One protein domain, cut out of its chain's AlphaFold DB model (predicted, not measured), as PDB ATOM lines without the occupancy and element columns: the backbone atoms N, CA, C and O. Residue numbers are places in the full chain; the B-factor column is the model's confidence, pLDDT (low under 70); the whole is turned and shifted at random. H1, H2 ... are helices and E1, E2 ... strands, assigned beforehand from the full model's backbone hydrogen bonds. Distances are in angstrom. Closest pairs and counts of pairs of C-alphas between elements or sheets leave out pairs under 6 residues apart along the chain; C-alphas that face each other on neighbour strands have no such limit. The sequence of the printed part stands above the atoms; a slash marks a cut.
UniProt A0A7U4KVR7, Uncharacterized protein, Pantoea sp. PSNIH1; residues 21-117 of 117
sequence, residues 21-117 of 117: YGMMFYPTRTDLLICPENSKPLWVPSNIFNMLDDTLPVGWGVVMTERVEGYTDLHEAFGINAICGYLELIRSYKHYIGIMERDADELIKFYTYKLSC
ATOM      1  N   TYR A  21     192.920 212.110 219.410       97.44
ATOM      2  CA  TYR A  21     192.994 213.520 219.006       97.44
ATOM      3  C   TYR A  21     194.301 214.201 219.440       97.44
ATOM      4  O   TYR A  21     194.572 215.333 219.043       97.44
ATOM      5  N   GLY A  22     195.115 213.519 220.242       97.75
ATOM      6  CA  GLY A  22     196.421 213.983 220.687       97.75
ATOM      7  C   GLY A  22     197.137 212.917 221.510       97.75
ATOM      8  O   GLY A  22     196.514 211.983 222.012       97.75
ATOM      9  N   MET A  23     198.447 213.063 221.646       97.94
ATOM     10  CA  MET A  23     199.315 212.198 222.434       97.94
ATOM     11  C   MET A  23     200.202 213.055 223.329       97.94
ATOM     12  O   MET A  23     200.734 214.075 222.890       97.94
ATOM     13  N   MET A  24     200.381 212.630 224.570       97.44
ATOM     14  CA  MET A  24     201.224 213.287 225.556       97.44
ATOM     15  C   MET A  24     202.269 212.297 226.042       97.44
ATOM     16  O   MET A  24     201.939 211.205 226.499       97.44
ATOM     17  N   PHE A  25     203.534 212.676 225.924       97.31
ATOM     18  CA  PHE A  25     204.661 211.805 226.216       97.31
ATOM     19  C   PHE A  25     205.306 212.202 227.534       97.31
ATOM     20  O   PHE A  25     205.807 213.315 227.681       97.31
ATOM     21  N   TYR A  26     205.340 211.257 228.462       95.75
ATOM     22  CA  TYR A  26     206.168 211.268 229.661       95.75
ATOM     23  C   TYR A  26     207.413 210.395 229.419       95.75
ATOM     24  O   TYR A  26     207.434 209.610 228.469       95.75
ATOM     25  N   PRO A  27     208.444 210.441 230.285       93.25
ATOM     26  CA  PRO A  27     209.617 209.572 230.162       93.25
ATOM     27  C   PRO A  27     209.302 208.068 230.098       93.25
ATOM     28  O   PRO A  27     210.044 207.316 229.475       93.25
ATOM     29  N   THR A  28     208.221 207.624 230.746       91.81
ATOM     30  CA  THR A  28     207.875 206.197 230.895       91.81
ATOM     31  C   THR A  28     206.436 205.857 230.501       91.81
ATOM     32  O   THR A  28     206.029 204.703 230.630       91.81
ATOM     33  N   ARG A  29     205.646 206.835 230.041       92.94
ATOM     34  CA  ARG A  29     204.216 206.667 229.740       92.94
ATOM     35  C   ARG A  29     203.807 207.541 228.563       92.94
ATOM     36  O   ARG A  29     204.329 208.637 228.399       92.94
ATOM     37  N   THR A  30     202.845 207.069 227.780       96.38
ATOM     38  CA  THR A  30     202.138 207.897 226.797       96.38
ATOM     39  C   THR A  30     200.670 207.954 227.173       96.38
ATOM     40  O   THR A  30     200.075 206.900 227.409       96.38
ATOM     41  N   ASP A  31     200.099 209.152 227.184       97.19
ATOM     42  CA  ASP A  31     198.665 209.372 227.344       97.19
ATOM     43  C   ASP A  31     198.050 209.791 226.011       97.19
ATOM     44  O   ASP A  31     198.671 210.488 225.210       97.19
ATOM     45  N   LEU A  32     196.814 209.370 225.783       97.62
ATOM     46  CA  LEU A  32     196.026 209.629 224.589       97.62
ATOM     47  C   LEU A  32     194.876 210.564 224.946       97.62
ATOM     48  O   LEU A  32     194.151 210.326 225.912       97.62
ATOM     49  N   LEU A  33     194.688 211.612 224.150       97.81
ATOM     50  CA  LEU A  33     193.506 212.458 224.213       97.81
ATOM     51  C   LEU A  33     192.410 211.811 223.379       97.81
ATOM     52  O   LEU A  33     192.518 211.738 222.155       97.81
ATOM     53  N   ILE A  34     191.341 211.380 224.032       97.06
ATOM     54  CA  ILE A  34     190.179 210.775 223.380       97.06
ATOM     55  C   ILE A  34     188.907 211.519 223.773       97.06
ATOM     56  O   ILE A  34     188.880 212.277 224.740       97.06
ATOM     57  N   CYS A  35     187.834 211.306 223.017       96.50
ATOM     58  CA  CYS A  35     186.522 211.874 223.314       96.50
ATOM     59  C   CYS A  35     185.432 210.830 223.033       96.50
ATOM     60  O   CYS A  35     184.945 210.768 221.896       96.50
ATOM     61  N   PRO A  36     185.070 210.015 224.047       93.88
ATOM     62  CA  PRO A  36     183.968 209.061 223.968       93.88
ATOM     63  C   PRO A  36     182.665 209.737 223.539       93.88
ATOM     64  O   PRO A  36     182.464 210.935 223.768       93.88
ATOM     65  N   GLU A  37     181.767 208.973 222.923       87.62
ATOM     66  CA  GLU A  37     180.439 209.480 222.588       87.62
ATOM     67  C   GLU A  37     179.710 209.973 223.842       87.62
ATOM     68  O   GLU A  37     179.802 209.380 224.914       87.62
ATOM     69  N   ASN A  38     179.011 211.105 223.715       84.88
ATOM     70  CA  ASN A  38     178.280 211.758 224.808       84.88
ATOM     71  C   ASN A  38     179.131 212.139 226.039       84.88
ATOM     72  O   ASN A  38     178.580 212.447 227.096       84.88
ATOM     73  N   SER A  39     180.460 212.178 225.903       90.75
ATOM     74  CA  SER A  39     181.380 212.594 226.961       90.75
ATOM     75  C   SER A  39     182.268 213.766 226.540       90.75
ATOM     76  O   SER A  39     182.378 214.129 225.368       90.75
ATOM     77  N   LYS A  40     182.926 214.364 227.535       92.88
ATOM     78  CA  LYS A  40     183.971 215.373 227.355       92.88
ATOM     79  C   LYS A  40     185.301 214.706 226.974       92.88
ATOM     80  O   LYS A  40     185.514 213.545 227.334       92.88
ATOM     81  N   PRO A  41     186.196 215.419 226.270       96.12
ATOM     82  CA  PRO A  41     187.544 214.931 226.025       96.12
ATOM     83  C   PRO A  41     188.304 214.681 227.331       96.12
ATOM     84  O   PRO A  41     188.113 215.394 228.318       96.12
ATOM     85  N   LEU A  42     189.163 213.665 227.322       95.19
ATOM     86  CA  LEU A  42     190.002 213.296 228.454       95.19
ATOM     87  C   LEU A  42     191.322 212.672 227.993       95.19
ATOM     88  O   LEU A  42     191.376 212.008 226.956       95.19
ATOM     89  N   TRP A  43     192.362 212.885 228.795       95.81
ATOM     90  CA  TRP A  43     193.650 212.213 228.667       95.81
ATOM     91  C   TRP A  43     193.620 210.901 229.440       95.81
ATOM     92  O   TRP A  43     193.222 210.881 230.606       95.81
ATOM     93  N   VAL A  44     194.028 209.815 228.792       95.44
ATOM     94  CA  VAL A  44     194.053 208.475 229.384       95.44
ATOM     95  C   VAL A  44     195.329 207.729 229.005       95.44
ATOM     96  O   VAL A  44     195.820 207.908 227.892       95.44
ATOM     97  N   PRO A  45     195.874 206.877 229.883       95.31
ATOM     98  CA  PRO A  45     197.060 206.088 229.574       95.31
ATOM     99  C   PRO A  45     196.867 205.199 228.340       95.31
ATOM    100  O   PRO A  45     195.853 204.528 228.191       95.31
ATOM    101  N   SER A  46     197.859 205.150 227.455       95.25
ATOM    102  CA  SER A  46     197.821 204.314 226.242       95.25
ATOM    103  C   SER A  46     197.837 202.807 226.523       95.25
ATOM    104  O   SER A  46     197.343 202.032 225.711       95.25
ATOM    105  N   ASN A  47     198.371 202.375 227.668       93.25
ATOM    106  CA  ASN A  47     198.547 200.961 228.020       93.25
ATOM    107  C   ASN A  47     197.233 200.202 228.279       93.25
ATOM    108  O   ASN A  47     197.272 198.982 228.418       93.25
ATOM    109  N   ILE A  48     196.094 200.897 228.348       93.50
ATOM    110  CA  ILE A  48     194.766 200.274 228.473       93.50
ATOM    111  C   ILE A  48     194.104 200.013 227.109       93.50
ATOM    112  O   ILE A  48     192.984 199.507 227.063       93.50
ATOM    113  N   PHE A  49     194.775 200.352 226.003       94.56
ATOM    114  CA  PHE A  49     194.261 200.193 224.643       94.56
ATOM    115  C   PHE A  49     195.129 199.256 223.806       94.56
ATOM    116  O   PHE A  49     196.341 199.162 223.987       94.56
ATOM    117  N   ASN A  50     194.496 198.630 222.815       94.81
ATOM    118  CA  ASN A  50     195.189 198.022 221.685       94.81
ATOM    119  C   ASN A  50     195.159 199.002 220.506       94.81
ATOM    120  O   ASN A  50     194.103 199.545 220.183       94.81
ATOM    121  N   MET A  51     196.305 199.223 219.864       93.94
ATOM    122  CA  MET A  51     196.406 200.095 218.692       93.94
ATOM    123  C   MET A  51     195.874 199.370 217.451       93.94
ATOM    124  O   MET A  51     196.330 198.271 217.138       93.94
ATOM    125  N   LEU A  52     194.902 199.984 216.768       95.81
ATOM    126  CA  LEU A  52     194.295 199.453 215.540       95.81
ATOM    127  C   LEU A  52     194.849 200.116 214.270       95.81
ATOM    128  O   LEU A  52     194.919 199.473 213.228       95.81
ATOM    129  N   ASP A  53     195.247 201.383 214.376       94.25
ATOM    130  CA  ASP A  53     195.843 202.195 213.315       94.25
ATOM    131  C   ASP A  53     197.063 202.917 213.904       94.25
ATOM    132  O   ASP A  53     196.949 203.594 214.930       94.25
ATOM    133  N   ASP A  54     198.232 202.711 213.297       92.69
ATOM    134  CA  ASP A  54     199.525 203.259 213.719       92.69
ATOM    135  C   ASP A  54     199.973 204.462 212.870       92.69
ATOM    136  O   ASP A  54     201.103 204.948 212.995       92.69
ATOM    137  N   THR A  55     199.081 204.989 212.027       94.56
ATOM    138  CA  THR A  55     199.348 206.172 211.213       94.56
ATOM    139  C   THR A  55     199.109 207.467 211.991       94.56
ATOM    140  O   THR A  55     198.179 207.607 212.786       94.56
ATOM    141  N   LEU A  56     199.964 208.465 211.753       91.25
ATOM    142  CA  LEU A  56     199.749 209.814 212.276       91.25
ATOM    143  C   LEU A  56     198.874 210.618 211.310       91.25
ATOM    144  O   LEU A  56     199.197 210.678 210.117       91.25
ATOM    145  N   PRO A  57     197.820 211.300 211.796       93.12
ATOM    146  CA  PRO A  57     197.000 212.130 210.931       93.12
ATOM    147  C   PRO A  57     197.797 213.270 210.285       93.12
ATOM    148  O   PRO A  57     198.663 213.903 210.899       93.12
ATOM    149  N   VAL A  58     197.470 213.570 209.027       92.62
ATOM    150  CA  VAL A  58     198.077 214.683 208.290       92.62
ATOM    151  C   VAL A  58     197.789 216.006 209.002       92.62
ATOM    152  O   VAL A  58     196.675 216.261 209.453       92.62
ATOM    153  N   GLY A  59     198.801 216.874 209.077       93.12
ATOM    154  CA  GLY A  59     198.684 218.185 209.720       93.12
ATOM    155  C   GLY A  59     198.922 218.165 211.228       93.12
ATOM    156  O   GLY A  59     198.842 219.219 211.859       93.12
ATOM    157  N   TRP A  60     199.250 217.010 211.811       96.75
ATOM    158  CA  TRP A  60     199.742 216.955 213.182       96.75
ATOM    159  C   TRP A  60     201.150 217.535 213.294       96.75
ATOM    160  O   TRP A  60     201.962 217.464 212.370       96.75
ATOM    161  N   GLY A  61     201.429 218.122 214.452       97.19
ATOM    162  CA  GLY A  61     202.753 218.590 214.834       97.19
ATOM    163  C   GLY A  61     203.117 218.115 216.233       97.19
ATOM    164  O   GLY A  61     202.306 217.506 216.930       97.19
ATOM    165  N   VAL A  62     204.340 218.438 216.649       96.81
ATOM    166  CA  VAL A  62     204.854 218.147 217.989       96.81
ATOM    167  C   VAL A  62     205.403 219.414 218.637       96.81
ATOM    168  O   VAL A  62     206.065 220.219 217.978       96.81
ATOM    169  N   VAL A  63     205.142 219.579 219.931       96.62
ATOM    170  CA  VAL A  63     205.806 220.561 220.791       96.62
ATOM    171  C   VAL A  63     206.658 219.822 221.818       96.62
ATOM    172  O   VAL A  63     206.156 218.954 222.531       96.62
ATOM    173  N   MET A  64     207.950 220.156 221.872       96.69
ATOM    174  CA  MET A  64     208.865 219.711 222.926       96.69
ATOM    175  C   MET A  64     208.762 220.716 224.071       96.69
ATOM    176  O   MET A  64     209.212 221.854 223.931       96.69
ATOM    177  N   THR A  65     208.135 220.324 225.172       94.50
ATOM    178  CA  THR A  65     207.748 221.232 226.270       94.50
ATOM    179  C   THR A  65     208.955 221.876 226.953       94.50
ATOM    180  O   THR A  65     208.903 223.050 227.299       94.50
ATOM    181  N   GLU A  66     210.081 221.161 227.049       92.94
ATOM    182  CA  GLU A  66     211.344 221.686 227.590       92.94
ATOM    183  C   GLU A  66     211.935 222.838 226.744       92.94
ATOM    184  O   GLU A  66     212.767 223.600 227.229       92.94
ATOM    185  N   ARG A  67     211.547 222.960 225.463       90.31
ATOM    186  CA  ARG A  67     212.183 223.870 224.485       90.31
ATOM    187  C   ARG A  67     211.340 225.082 224.121       90.31
ATOM    188  O   ARG A  67     211.802 225.914 223.342       90.31
ATOM    189  N   VAL A  68     210.103 225.152 224.604       88.50
ATOM    190  CA  VAL A  68     209.146 226.188 224.211       88.50
ATOM    191  C   VAL A  68     208.702 226.969 225.437       88.50
ATOM    192  O   VAL A  68     208.093 226.425 226.356       88.50
ATOM    193  N   GLU A  69     208.999 228.266 225.416       81.94
ATOM    194  CA  GLU A  69     208.564 229.215 226.437       81.94
ATOM    195  C   GLU A  69     207.031 229.176 226.579       81.94
ATOM    196  O   GLU A  69     206.298 229.142 225.589       81.94
ATOM    197  N   GLY A  70     206.545 229.117 227.821       82.75
ATOM    198  CA  GLY A  70     205.125 228.929 228.145       82.75
ATOM    199  C   GLY A  70     204.671 227.467 228.258       82.75
ATOM    200  O   GLY A  70     203.610 227.218 228.815       82.75
ATOM    201  N   TYR A  71     205.473 226.501 227.793       87.50
ATOM    202  CA  TYR A  71     205.235 225.064 227.997       87.50
ATOM    203  C   TYR A  71     206.231 224.425 228.973       87.50
ATOM    204  O   TYR A  71     206.006 223.295 229.404       87.50
ATOM    205  N   THR A  72     207.308 225.126 229.335       89.75
ATOM    206  CA  THR A  72     208.359 224.623 230.232       89.75
ATOM    207  C   THR A  72     207.808 224.164 231.580       89.75
ATOM    208  O   THR A  72     208.207 223.108 232.060       89.75
ATOM    209  N   ASP A  73     206.796 224.851 232.119       90.06
ATOM    210  CA  ASP A  73     206.114 224.450 233.356       90.06
ATOM    211  C   ASP A  73     205.496 223.042 233.255       90.06
ATOM    212  O   ASP A  73     205.483 222.297 234.233       90.06
ATOM    213  N   LEU A  74     205.034 222.625 232.066       90.38
ATOM    214  CA  LEU A  74     204.538 221.259 231.848       90.38
ATOM    215  C   LEU A  74     205.645 220.217 231.989       90.38
ATOM    216  O   LEU A  74     205.406 219.115 232.487       90.38
ATOM    217  N   HIS A  75     206.854 220.565 231.557       92.44
ATOM    218  CA  HIS A  75     208.012 219.706 231.717       92.44
ATOM    219  C   HIS A  75     208.476 219.669 233.173       92.44
ATOM    220  O   HIS A  75     208.563 218.595 233.762       92.44
ATOM    221  N   GLU A  76     208.720 220.831 233.771       91.69
ATOM    222  CA  GLU A  76     209.321 220.931 235.102       91.69
ATOM    223  C   GLU A  76     208.381 220.450 236.213       91.69
ATOM    224  O   GLU A  76     208.814 219.736 237.117       91.69
ATOM    225  N   ALA A  77     207.091 220.798 236.145       91.19
ATOM    226  CA  ALA A  77     206.136 220.452 237.197       91.19
ATOM    227  C   ALA A  77     205.484 219.077 236.996       91.19
ATOM    228  O   ALA A  77     205.173 218.398 237.978       91.19
ATOM    229  N   PHE A  78     205.266 218.652 235.746       90.88
ATOM    230  CA  PHE A  78     204.488 217.444 235.441       90.88
ATOM    231  C   PHE A  78     205.280 216.356 234.709       90.88
ATOM    232  O   PHE A  78     204.766 215.252 234.534       90.88
ATOM    233  N   GLY A  79     206.524 216.623 234.299       93.94
ATOM    234  CA  GLY A  79     207.354 215.662 233.569       93.94
ATOM    235  C   GLY A  79     206.833 215.351 232.167       93.94
ATOM    236  O   GLY A  79     207.133 214.288 231.627       93.94
ATOM    237  N   ILE A  80     206.019 216.233 231.582       95.81
ATOM    238  CA  ILE A  80     205.550 216.080 230.203       95.81
ATOM    239  C   ILE A  80     206.714 216.476 229.300       95.81
ATOM    240  O   ILE A  80     207.185 217.603 229.390       95.81
ATOM    241  N   ASN A  81     207.193 215.578 228.443       96.56
ATOM    242  CA  ASN A  81     208.312 215.822 227.524       96.56
ATOM    243  C   ASN A  81     207.854 216.415 226.190       96.56
ATOM    244  O   ASN A  81     208.541 217.246 225.593       96.56
ATOM    245  N   ALA A  82     206.712 215.946 225.691       97.50
ATOM    246  CA  ALA A  82     206.180 216.390 224.416       97.50
ATOM    247  C   ALA A  82     204.670 216.198 224.326       97.50
ATOM    248  O   ALA A  82     204.107 215.286 224.936       97.50
ATOM    249  N   ILE A  83     204.033 217.026 223.503       97.62
ATOM    250  CA  ILE A  83     202.639 216.860 223.088       97.62
ATOM    251  C   ILE A  83     202.623 216.790 221.561       97.62
ATOM    252  O   ILE A  83     203.228 217.625 220.890       97.62
ATOM    253  N   CYS A  84     201.946 215.787 221.014       97.94
ATOM    254  CA  CYS A  84     201.726 215.600 219.585       97.94
ATOM    255  C   CYS A  84     200.226 215.651 219.296       97.94
ATOM    256  O   CYS A  84     199.428 215.099 220.049       97.94
ATOM    257  N   GLY A  85     199.820 216.330 218.231       97.75
ATOM    258  CA  GLY A  85     198.407 216.502 217.915       97.75
ATOM    259  C   GLY A  85     198.175 217.538 216.831       97.75
ATOM    260  O   GLY A  85     199.111 218.010 216.181       97.75
ATOM    261  N   TYR A  86     196.915 217.927 216.658       97.44
ATOM    262  CA  TYR A  86     196.557 219.016 215.755       97.44
ATOM    263  C   TYR A  86     197.186 220.345 216.183       97.44
ATOM    264  O   TYR A  86     197.487 220.578 217.354       97.44
ATOM    265  N   LEU A  87     197.384 221.237 215.212       96.69
ATOM    266  CA  LEU A  87     198.207 222.432 215.407       96.69
ATOM    267  C   LEU A  87     197.707 223.354 216.522       96.69
ATOM    268  O   LEU A  87     198.528 223.917 217.235       96.69
ATOM    269  N   GLU A  88     196.394 223.495 216.706       97.06
ATOM    270  CA  GLU A  88     195.846 224.315 217.795       97.06
ATOM    271  C   GLU A  88     196.172 223.712 219.177       97.06
ATOM    272  O   GLU A  88     196.526 224.455 220.087       97.06
ATOM    273  N   LEU A  89     196.169 222.377 219.332       97.19
ATOM    274  CA  LEU A  89     196.543 221.702 220.586       97.19
ATOM    275  C   LEU A  89     197.988 221.997 220.994       97.19
ATOM    276  O   LEU A  89     198.266 222.269 222.158       97.19
ATOM    277  N   ILE A  90     198.908 221.946 220.031       96.00
ATOM    278  CA  ILE A  90     200.349 222.057 220.301       96.00
ATOM    279  C   ILE A  90     200.889 223.493 220.239       96.00
ATOM    280  O   ILE A  90     202.027 223.721 220.634       96.00
ATOM    281  N   ARG A  91     200.112 224.456 219.723       95.62
ATOM    282  CA  ARG A  91     200.529 225.867 219.591       95.62
ATOM    283  C   ARG A  91     199.804 226.820 220.538       95.62
ATOM    284  O   ARG A  91     200.227 227.967 220.656       95.62
ATOM    285  N   SER A  92     198.730 226.379 221.189       96.31
ATOM    286  CA  SER A  92     197.961 227.189 222.132       96.31
ATOM    287  C   SER A  92     197.953 226.542 223.514       96.31
ATOM    288  O   SER A  92     197.193 225.611 223.782       96.31
ATOM    289  N   TYR A  93     198.782 227.064 224.423       94.19
ATOM    290  CA  TYR A  93     198.822 226.598 225.814       94.19
ATOM    291  C   TYR A  93     197.455 226.761 226.491       94.19
ATOM    292  O   TYR A  93     196.986 225.865 227.190       94.19
ATOM    293  N   LYS A  94     196.766 227.874 226.191       96.38
ATOM    294  CA  LYS A  94     195.390 228.123 226.633       96.38
ATOM    295  C   LYS A  94     194.451 227.008 226.180       96.38
ATOM    296  O   LYS A  94     193.632 226.561 226.972       96.38
ATOM    297  N   HIS A  95     194.564 226.560 224.932       97.56
ATOM    298  CA  HIS A  95     193.710 225.495 224.420       97.56
ATOM    299  C   HIS A  95     193.982 224.161 225.122       97.56
ATOM    300  O   HIS A  95     193.046 223.500 225.567       97.56
ATOM    301  N   TYR A  96     195.259 223.799 225.286       95.50
ATOM    302  CA  TYR A  96     195.663 222.606 226.029       95.50
ATOM    303  C   TYR A  96     195.098 222.591 227.459       95.50
ATOM    304  O   TYR A  96     194.399 221.648 227.834       95.50
ATOM    305  N   ILE A  97     195.344 223.653 228.237       95.12
ATOM    306  CA  ILE A  97     194.836 223.772 229.609       95.12
ATOM    307  C   ILE A  97     193.310 223.829 229.626       95.12
ATOM    308  O   ILE A  97     192.688 223.125 230.415       95.12
ATOM    309  N   GLY A  98     192.691 224.588 228.721       97.19
ATOM    310  CA  GLY A  98     191.240 224.735 228.651       97.19
ATOM    311  C   GLY A  98     190.509 223.417 228.395       97.19
ATOM    312  O   GLY A  98     189.442 223.196 228.962       97.19
ATOM    313  N   ILE A  99     191.094 222.488 227.629       97.25
ATOM    314  CA  ILE A  99     190.556 221.124 227.499       97.25
ATOM    315  C   ILE A  99     190.566 220.405 228.856       97.25
ATOM    316  O   ILE A  99     189.556 219.806 229.233       97.25
ATOM    317  N   MET A 100     191.674 220.478 229.604       93.75
ATOM    318  CA  MET A 100     191.788 219.825 230.916       93.75
ATOM    319  C   MET A 100     190.856 220.453 231.960       93.75
ATOM    320  O   MET A 100     190.190 219.741 232.712       93.75
ATOM    321  N   GLU A 101     190.775 221.783 231.982       95.88
ATOM    322  CA  GLU A 101     189.948 222.568 232.907       95.88
ATOM    323  C   GLU A 101     188.471 222.615 232.500       95.88
ATOM    324  O   GLU A 101     187.624 223.072 233.268       95.88
ATOM    325  N   ARG A 102     188.134 222.068 231.325       96.00
ATOM    326  CA  ARG A 102     186.782 222.043 230.748       96.00
ATOM    327  C   ARG A 102     186.226 223.446 230.488       96.00
ATOM    328  O   ARG A 102     185.023 223.669 230.653       96.00
ATOM    329  N   ASP A 103     187.095 224.354 230.056       98.19
ATOM    330  CA  ASP A 103     186.726 225.683 229.581       98.19
ATOM    331  C   ASP A 103     185.792 225.579 228.365       98.19
ATOM    332  O   ASP A 103     186.042 224.818 227.428       98.19
ATOM    333  N   ALA A 104     184.687 226.323 228.386       97.62
ATOM    334  CA  ALA A 104     183.637 226.189 227.380       97.62
ATOM    335  C   ALA A 104     184.104 226.604 225.976       97.62
ATOM    336  O   ALA A 104     183.806 225.902 225.007       97.62
ATOM    337  N   ASP A 105     184.858 227.700 225.867       98.06
ATOM    338  CA  ASP A 105     185.316 228.230 224.582       98.06
ATOM    339  C   ASP A 105     186.367 227.307 223.966       98.06
ATOM    340  O   ASP A 105     186.341 227.016 222.766       98.06
ATOM    341  N   GLU A 106     187.280 226.790 224.788       98.38
ATOM    342  CA  GLU A 106     188.301 225.858 224.323       98.38
ATOM    343  C   GLU A 106     187.706 224.481 223.976       98.38
ATOM    344  O   GLU A 106     188.106 223.875 222.979       98.38
ATOM    345  N   LEU A 107     186.679 224.010 224.692       97.94
ATOM    346  CA  LEU A 107     185.952 222.793 224.316       97.94
ATOM    347  C   LEU A 107     185.217 222.939 222.976       97.94
ATOM    348  O   LEU A 107     185.209 221.993 222.186       97.94
ATOM    349  N   ILE A 108     184.643 224.108 222.670       97.75
ATOM    350  CA  ILE A 108     184.016 224.363 221.361       97.75
ATOM    351  C   ILE A 108     185.037 224.200 220.229       97.75
ATOM    352  O   ILE A 108     184.731 223.569 219.211       97.75
ATOM    353  N   LYS A 109     186.265 224.703 220.403       97.62
ATOM    354  CA  LYS A 109     187.338 224.510 219.412       97.62
ATOM    355  C   LYS A 109     187.689 223.034 219.238       97.62
ATOM    356  O   LYS A 109     187.792 222.569 218.104       97.62
ATOM    357  N   PHE A 110     187.804 222.289 220.340       98.00
ATOM    358  CA  PHE A 110     188.058 220.847 220.292       98.00
ATOM    359  C   PHE A 110     186.960 220.112 219.509       98.00
ATOM    360  O   PHE A 110     187.257 219.336 218.602       98.00
ATOM    361  N   TYR A 111     185.682 220.382 219.801       97.38
ATOM    362  CA  TYR A 111     184.571 219.734 219.097       97.38
ATOM    363  C   TYR A 111     184.497 220.128 217.621       97.38
ATOM    364  O   TYR A 111     184.169 219.293 216.781       97.38
ATOM    365  N   THR A 112     184.857 221.369 217.291       96.88
ATOM    366  CA  THR A 112     184.962 221.820 215.898       96.88
ATOM    367  C   THR A 112     186.022 221.012 215.145       96.88
ATOM    368  O   THR A 112     185.749 220.519 214.052       96.88
ATOM    369  N   TYR A 113     187.198 220.798 215.744       95.50
ATOM    370  CA  TYR A 113     188.228 219.930 215.168       95.50
ATOM    371  C   TYR A 113     187.747 218.477 215.051       95.50
ATOM    372  O   TYR A 113     187.872 217.880 213.983       95.50
ATOM    373  N   LYS A 114     187.123 217.930 216.101       95.06
ATOM    374  CA  LYS A 114     186.566 216.567 216.104       95.06
ATOM    375  C   LYS A 114     185.623 216.315 214.924       95.06
ATOM    376  O   LYS A 114     185.701 215.255 214.321       95.06
ATOM    377  N   LEU A 115     184.763 217.277 214.583       94.44
ATOM    378  CA  LEU A 115     183.820 217.163 213.461       94.44
ATOM    379  C   LEU A 115     184.483 217.255 212.076       94.44
ATOM    380  O   LEU A 115     183.854 216.908 211.081       94.44
ATOM    381  N   SER A 116     185.724 217.739 211.999       90.31
ATOM    382  CA  SER A 116     186.464 217.897 210.739       90.31
ATOM    383  C   SER A 116     187.287 216.670 210.330       90.31
ATOM    384  O   SER A 116     187.834 216.651 209.229       90.31
ATOM    385  N   CYS A 117     187.397 215.675 211.216       82.62
ATOM    386  CA  CYS A 117     188.254 214.500 211.070       82.62
ATOM    387  C   CYS A 117     187.442 213.231 210.862       82.62
ATOM    388  O   CYS A 117     187.972 212.339 210.169       82.62
TER     389      CYS A 117
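AT A GLANCE: This is residues 21 to 117 of the 117 residues of an uncharacterized protein of Pantoea sp. PSNIH1 (UniProt A0A7U4KVR7). A strongly twisted sheet of five strands is the main slab; the short helix H2 packs on one face, H3 and H4 meet nearly at a right angle and only graze the sheet, and H1 stands where E4 ends and E5 begins. A long loop swings from E3 to E4, its residues 50 to 55 sticking out. The 97 printed residues, class mixed, hold four named helices and five named strands, in order E1 E2 E3 E4 H1 E5 H2 H3 H4; the antiparallel sheet runs E3 E2 E1 E5 E4. It is compact, with a radius of gyration of the C-alphas of 13.0 A and spans of 34 by 32 by 23 A.

HOW THE PARTS SIT: Start at E1, residues 21 to 25: its N 24 is 2.8 A from O 31 of E2, residues 30 to 34, within hydrogen-bond range. E3, residues 42 to 45, follows, with N 32 and O 44 at 2.8 A; hairpins E1-E2 and E2-E3 make a meander, each strand antiparallel to its predecessor. E1's other neighbour is E5, residues 82 to 86, N 23 to O 84 being 2.8 A; E5's other neighbour is the edge strand E4, residues 60 to 64, N 61 to O 85 being 2.9 A. H2, residues 87 to 91, is on the sheet at a height of 6.8 A, only just over E5 with 3 C-alphas. It touches H3, residues 93 to 101, only at the corner, the closest C-alphas being Leu 89 and Tyr 96, 5.6 A. H3 touches H4, residues 104 to 116, about perpendicular at 80 degrees; their closest C-alphas, Gly 98 and Glu 106, are 5.4 A apart. H1, residues 72 to 78, only just grazes the sheet, with 5 pairs of C-alphas within 10 A. In H1, H2, H3 and H4 every O i to N i+4 pair is within hydrogen-bond range.

IN THESE COORDINATES: Find C-alpha 21 at (192.994, 213.520, 219.006); from there E1 runs 13.8 A. H4 runs 18.8 A to C-alpha 116 at (186.464, 217.897, 210.739).

THE WHOLE: The farthest C-alphas, Asn 38 and Arg 67, are 36.0 A apart. The printed part has no cut; the E3 to E4 link is long. No printed residue is under 70 in pLDDT.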